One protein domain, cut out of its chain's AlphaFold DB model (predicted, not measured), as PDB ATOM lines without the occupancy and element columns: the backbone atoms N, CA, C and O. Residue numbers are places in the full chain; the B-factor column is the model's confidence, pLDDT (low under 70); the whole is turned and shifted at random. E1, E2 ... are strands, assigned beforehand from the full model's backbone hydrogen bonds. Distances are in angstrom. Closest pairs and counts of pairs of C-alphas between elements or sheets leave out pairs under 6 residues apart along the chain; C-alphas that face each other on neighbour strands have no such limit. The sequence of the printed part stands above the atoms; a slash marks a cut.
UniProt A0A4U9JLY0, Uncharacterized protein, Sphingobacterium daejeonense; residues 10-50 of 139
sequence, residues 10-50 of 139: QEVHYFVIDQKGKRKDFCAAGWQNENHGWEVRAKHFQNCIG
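Overview. This is residues 10 to 50 of the 139 residues of an uncharacterized protein of Sphingobacterium daejeonense (UniProt A0A4U9JLY0). A single strongly twisted and curled sheet makes this domain: a long hairpin, E1 and E2, with a short hairpin, E3 and E4, turned across its line beyond the bend in E2. The 41 printed residues hold no named helix and four strands, E1 E2 E3 E4 along the chain and in the same order across the sheet, all antiparallel: a meander, each strand the antiparallel neighbour of the one before. The class is all strand. The whole is only just compact, close to loose, with a radius of gyration of the C-alphas of 10.8 A and spans of 33 by 22 by 14 A.

Arrangement. Look first at E2, residues 23 to 32, which bends by 81 degrees at residue 29. Beside it find E1, residues 10 to 17, a hairpin with E2 at 145 degrees; N 14 and O 26 are within hydrogen-bond range at 3.0 A. E3, residues 38 to 42, faces residues 28 to 32 of E2 as a hairpin at 112 degrees, with N 31 and O 39 2.9 A apart. Edge strand E4, residues 45 to 49, makes a hairpin with E3 at 163 degrees, with N 40 and O 47 2.8 A apart. E1, the other edge strand, is apart from E4.

Along the chain. Find C-alpha 10 at (-2.662, 119.375, -47.098); E1 runs 22.6 A from there to C-alpha 17. E2 spans 23.5 A from C-alpha 23 to C-alpha 32, E3 12.8 A from 38 to 42, and E4 11.6 A from 45 to C-alpha 49 at (-9.265, 123.435, -35.849).

Size, cuts and confidence. The C-alphas farthest apart, those of Lys 20 and Glu 34, are 32.9 A apart. The three links are tight, and the printed part has no cut. No printed residue is under 70 in pLDDT, and the mean of the printed part is 93.2.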
ATOM      1  N   GLN A  10      -3.770 118.432 -47.170       92.69
ATOM      2  CA  GLN A  10      -2.662 119.375 -47.098       92.69
ATOM      3  C   GLN A  10      -1.892 119.213 -45.792       92.69
ATOM      4  O   GLN A  10      -2.408 118.703 -44.796       92.69
ATOM      5  N   GLU A  11      -0.644 119.666 -45.791       94.12
ATOM      6  CA  GLU A  11       0.111 119.851 -44.560       94.12
ATOM      7  C   GLU A  11      -0.385 121.121 -43.854       94.12
ATOM      8  O   GLU A  11      -0.285 122.226 -44.387       94.12
ATOM      9  N   VAL A  12      -0.947 120.964 -42.658       94.06
ATOM     10  CA  VAL A  12      -1.519 122.046 -41.854       94.06
ATOM     11  C   VAL A  12      -0.583 122.361 -40.698       94.06
ATOM     12  O   VAL A  12      -0.360 121.527 -39.816       94.06
ATOM     13  N   HIS A  13      -0.085 123.595 -40.676       94.44
ATOM     14  CA  HIS A  13       0.716 124.143 -39.582       94.44
ATOM     15  C   HIS A  13      -0.178 124.949 -38.645       94.44
ATOM     16  O   HIS A  13      -0.884 125.860 -39.076       94.44
ATOM     17  N   TYR A  14      -0.151 124.629 -37.354       91.56
ATOM     18  CA  TYR A  14      -0.947 125.314 -36.337       91.56
ATOM     19  C   TYR A  14      -0.195 125.385 -35.014       91.56
ATOM     20  O   TYR A  14       0.793 124.686 -34.803       91.56
ATOM     21  N   PHE A  15      -0.664 126.224 -34.095       92.25
ATOM     22  CA  PHE A  15      -0.093 126.302 -32.759       92.25
ATOM     23  C   PHE A  15      -1.177 126.290 -31.688       92.25
ATOM     24  O   PHE A  15      -2.312 126.703 -31.915       92.25
ATOM     25  N   VAL A  16      -0.804 125.829 -30.498       89.50
ATOM     26  CA  VAL A  16      -1.629 125.914 -29.292       89.50
ATOM     27  C   VAL A  16      -0.863 126.714 -28.250       89.50
ATOM     28  O   VAL A  16       0.334 126.503 -28.049       89.50
ATOM     29  N   ILE A  17      -1.552 127.637 -27.590       93.50
ATOM     30  CA  ILE A  17      -1.036 128.334 -26.413       93.50
ATOM     31  C   ILE A  17      -1.474 127.524 -25.195       93.50
ATOM     32  O   ILE A  17      -2.668 127.301 -24.996       93.50
ATOM     33  N   ASP A  18      -0.517 127.024 -24.417       91.25
ATOM     34  CA  ASP A  18      -0.837 126.272 -23.206       91.25
ATOM     35  C   ASP A  18      -1.327 127.181 -22.065       91.25
ATOM     36  O   ASP A  18      -1.316 128.409 -22.157       91.25
ATOM     37  N   GLN A  19      -1.748 126.572 -20.954       93.06
ATOM     38  CA  GLN A  19      -2.273 127.295 -19.786       93.06
ATOM     39  C   GLN A  19      -1.270 128.287 -19.167       93.06
ATOM     40  O   GLN A  19      -1.670 129.155 -18.398       93.06
ATOM     41  N   LYS A  20       0.027 128.165 -19.480       94.56
ATOM     42  CA  LYS A  20       1.093 129.063 -19.015       94.56
ATOM     43  C   LYS A  20       1.444 130.134 -20.055       94.56
ATOM     44  O   LYS A  20       2.439 130.832 -19.890       94.56
ATOM     45  N   GLY A  21       0.669 130.251 -21.136       94.50
ATOM     46  CA  GLY A  21       0.914 131.204 -22.217       94.50
ATOM     47  C   GLY A  21       2.014 130.773 -23.191       94.50
ATOM     48  O   GLY A  21       2.410 131.562 -24.048       94.50
ATOM     49  N   LYS A  22       2.531 129.538 -23.098       95.94
ATOM     50  CA  LYS A  22       3.610 129.078 -23.978       95.94
ATOM     51  C   LYS A  22       3.039 128.531 -25.284       95.94
ATOM     52  O   LYS A  22       2.235 127.597 -25.280       95.94
ATOM     53  N   ARG A  23       3.508 129.081 -26.408       95.75
ATOM     54  CA  ARG A  23       3.218 128.578 -27.756       95.75
ATOM     55  C   ARG A  23       3.885 127.220 -27.983       95.75
ATOM     56  O   ARG A  23       5.064 127.038 -27.676       95.75
ATOM     57  N   LYS A  24       3.122 126.286 -28.543       93.38
ATOM     58  CA  LYS A  24       3.593 125.006 -29.071       93.38
ATOM     59  C   LYS A  24       3.129 124.880 -30.511       93.38
ATOM     60  O   LYS A  24       1.928 124.941 -30.761       93.38
ATOM     61  N   ASP A  25       4.077 124.732 -31.420       94.12
ATOM     62  CA  ASP A  25       3.833 124.565 -32.849       94.12
ATOM     63  C   ASP A  25       3.653 123.087 -33.202       94.12
ATOM     64  O   ASP A  25       4.311 122.209 -32.640       94.12
ATOM     65  N   PHE A  26       2.747 122.827 -34.136       93.25
ATOM     66  CA  PHE A  26       2.366 121.503 -34.596       93.25
ATOM     67  C   PHE A  26       2.212 121.500 -36.114       93.25
ATOM     68  O   PHE A  26       1.885 122.511 -36.735       93.25
ATOM     69  N   CYS A  27       2.403 120.319 -36.689       93.94
ATOM     70  CA  CYS A  27       2.157 120.036 -38.090       93.94
ATOM     71  C   CYS A  27       1.372 118.722 -38.187       93.94
ATOM     72  O   CYS A  27       1.659 117.762 -37.461       93.94
ATOM     73  N   ALA A  28       0.351 118.695 -39.038       94.38
ATOM     74  CA  ALA A  28      -0.513 117.541 -39.254       94.38
ATOM     75  C   ALA A  28      -0.963 117.464 -40.716       94.38
ATOM     76  O   ALA A  28      -0.956 118.465 -41.425       94.38
ATOM     77  N   ALA A  29      -1.413 116.291 -41.156       93.94
ATOM     78  CA  ALA A  29      -2.198 116.208 -42.383       93.94
ATOM     79  C   ALA A  29      -3.608 116.734 -42.094       93.94
ATOM     80  O   ALA A  29      -4.170 116.405 -41.047       93.94
ATOM     81  N   GLY A  30      -4.202 117.507 -42.995       95.00
ATOM     82  CA  GLY A  30      -5.557 118.005 -42.803       95.00
ATOM     83  C   GLY A  30      -6.301 118.330 -44.084       95.00
ATOM     84  O   GLY A  30      -5.711 118.432 -45.155       95.00
ATOM     85  N   TRP A  31      -7.615 118.466 -43.960       94.62
ATOM     86  CA  TRP A  31      -8.541 118.811 -45.037       94.62
ATOM     87  C   TRP A  31      -9.593 119.786 -44.508       94.62
ATOM     88  O   TRP A  31      -9.910 119.794 -43.315       94.62
ATOM     89  N   GLN A  32     -10.132 120.633 -45.383       94.31
ATOM     90  CA  GLN A  32     -11.163 121.591 -44.989       94.31
ATOM     91  C   GLN A  32     -12.546 120.941 -44.951       94.31
ATOM     92  O   GLN A  32     -12.911 120.175 -45.843       94.31
ATOM     93  N   ASN A  33     -13.329 121.289 -43.932       95.94
ATOM     94  CA  ASN A  33     -14.754 120.998 -43.873       95.94
ATOM     95  C   ASN A  33     -15.577 122.165 -44.455       95.94
ATOM     96  O   ASN A  33     -15.068 123.255 -44.722       95.94
ATOM     97  N   GLU A  34     -16.876 121.948 -44.642       95.75
ATOM     98  CA  GLU A  34     -17.790 122.930 -45.244       95.75
ATOM     99  C   GLU A  34     -18.020 124.196 -44.403       95.75
ATOM    100  O   GLU A  34     -18.541 125.181 -44.915       95.75
ATOM    101  N   ASN A  35     -17.603 124.188 -43.135       96.44
ATOM    102  CA  ASN A  35     -17.650 125.341 -42.237       96.44
ATOM    103  C   ASN A  35     -16.308 126.092 -42.185       96.44
ATOM    104  O   ASN A  35     -16.070 126.871 -41.262       96.44
ATOM    105  N   HIS A  36     -15.418 125.843 -43.153       95.00
ATOM    106  CA  HIS A  36     -14.064 126.400 -43.234       95.00
ATOM    107  C   HIS A  36     -13.145 126.027 -42.056       95.00
ATOM    108  O   HIS A  36     -12.058 126.592 -41.916       95.00
ATOM    109  N   GLY A  37     -13.556 125.070 -41.220       95.94
ATOM    110  CA  GLY A  37     -12.684 124.438 -40.241       95.94
ATOM    111  C   GLY A  37     -11.745 123.438 -40.906       95.94
ATOM    112  O   GLY A  37     -12.005 122.944 -42.004       95.94
ATOM    113  N   TRP A  38     -10.645 123.139 -40.227       95.88
ATOM    114  CA  TRP A  38      -9.655 122.169 -40.674       95.88
ATOM    115  C   TRP A  38      -9.749 120.909 -39.838       95.88
ATOM    116  O   TRP A  38      -9.405 120.921 -38.658       95.88
ATOM    117  N   GLU A  39     -10.158 119.808 -40.451       96.06
ATOM    118  CA  GLU A  39      -9.969 118.496 -39.853       96.06
ATOM    119  C   GLU A  39      -8.490 118.137 -39.969       96.06
ATOM    120  O   GLU A  39      -7.919 118.188 -41.057       96.06
ATOM    121  N   VAL A  40      -7.852 117.802 -38.851       95.00
ATOM    122  CA  VAL A  40      -6.424 117.485 -38.795       95.00
ATOM    123  C   VAL A  40      -6.189 116.131 -38.146       95.00
ATOM    124  O   VAL A  40      -6.850 115.747 -37.178       95.00
ATOM    125  N   ARG A  41      -5.202 115.410 -38.674       92.56
ATOM    126  CA  ARG A  41      -4.765 114.103 -38.198       92.56
ATOM    127  C   ARG A  41      -3.241 114.034 -38.145       92.56
ATOM    128  O   ARG A  41      -2.543 114.218 -39.140       92.56
ATOM    129  N   ALA A  42      -2.731 113.708 -36.967       90.06
ATOM    130  CA  ALA A  42      -1.350 113.328 -36.703       90.06
ATOM    131  C   ALA A  42      -1.331 111.986 -35.952       90.06
ATOM    132  O   ALA A  42      -2.371 111.478 -35.534       90.06
ATOM    133  N   LYS A  43      -0.142 111.401 -35.752       84.56
ATOM    134  CA  LYS A  43       0.034 110.039 -35.202       84.56
ATOM    135  C   LYS A  43      -0.799 109.744 -33.941       84.56
ATOM    136  O   LYS A  43      -1.272 108.626 -33.776       84.56
ATOM    137  N   HIS A  44      -0.979 110.736 -33.069       83.38
ATOM    138  CA  HIS A  44      -1.712 110.611 -31.804       83.38
ATOM    139  C   HIS A  44      -2.741 111.732 -31.599       83.38
ATOM    140  O   HIS A  44      -3.103 112.043 -30.467       83.38
ATOM    141  N   PHE A  45      -3.179 112.382 -32.679       84.69
ATOM    142  CA  PHE A  45      -4.099 113.513 -32.604       84.69
ATOM    143  C   PHE A  45      -5.056 113.499 -33.789       84.69
ATOM    144  O   PHE A  45      -4.616 113.443 -34.932       84.69
ATOM    145  N   GLN A  46      -6.354 113.570 -33.514       89.06
ATOM    146  CA  GLN A  46      -7.388 113.761 -34.521       89.06
ATOM    147  C   GLN A  46      -8.411 114.739 -33.960       89.06
ATOM    148  O   GLN A  46      -9.033 114.459 -32.934       89.06
ATOM    149  N   ASN A  47      -8.547 115.904 -34.586       91.00
ATOM    150  CA  ASN A  47      -9.519 116.911 -34.170       91.00
ATOM    151  C   ASN A  47      -9.770 117.929 -35.289       91.00
ATOM    152  O   ASN A  47      -9.077 117.922 -36.300       91.00
ATOM    153  N   CYS A  48     -10.716 118.838 -35.067       95.25
ATOM    154  CA  CYS A  48     -10.954 119.996 -35.917       95.25
ATOM    155  C   CYS A  48     -10.318 121.253 -35.309       95.25
ATOM    156  O   CYS A  48     -10.459 121.517 -34.112       95.25
ATOM    157  N   ILE A  49      -9.674 122.063 -36.146       94.38
ATOM    158  CA  ILE A  49      -9.265 123.435 -35.849       94.38
ATOM    159  C   ILE A  49     -10.323 124.367 -36.443       94.38
ATOM    160  O   ILE A  49     -10.523 124.402 -37.656       94.38
ATOM    161  N   GLY A  50     -11.004 125.129 -35.588       94.31
ATOM    162  CA  GLY A  50     -12.146 125.956 -35.986       94.31
ATOM    163  C   GLY A  50     -13.476 125.205 -35.884       94.31
ATOM    164  O   GLY A  50     -13.637 124.314 -35.048       94.31
TER     165      GLY A  50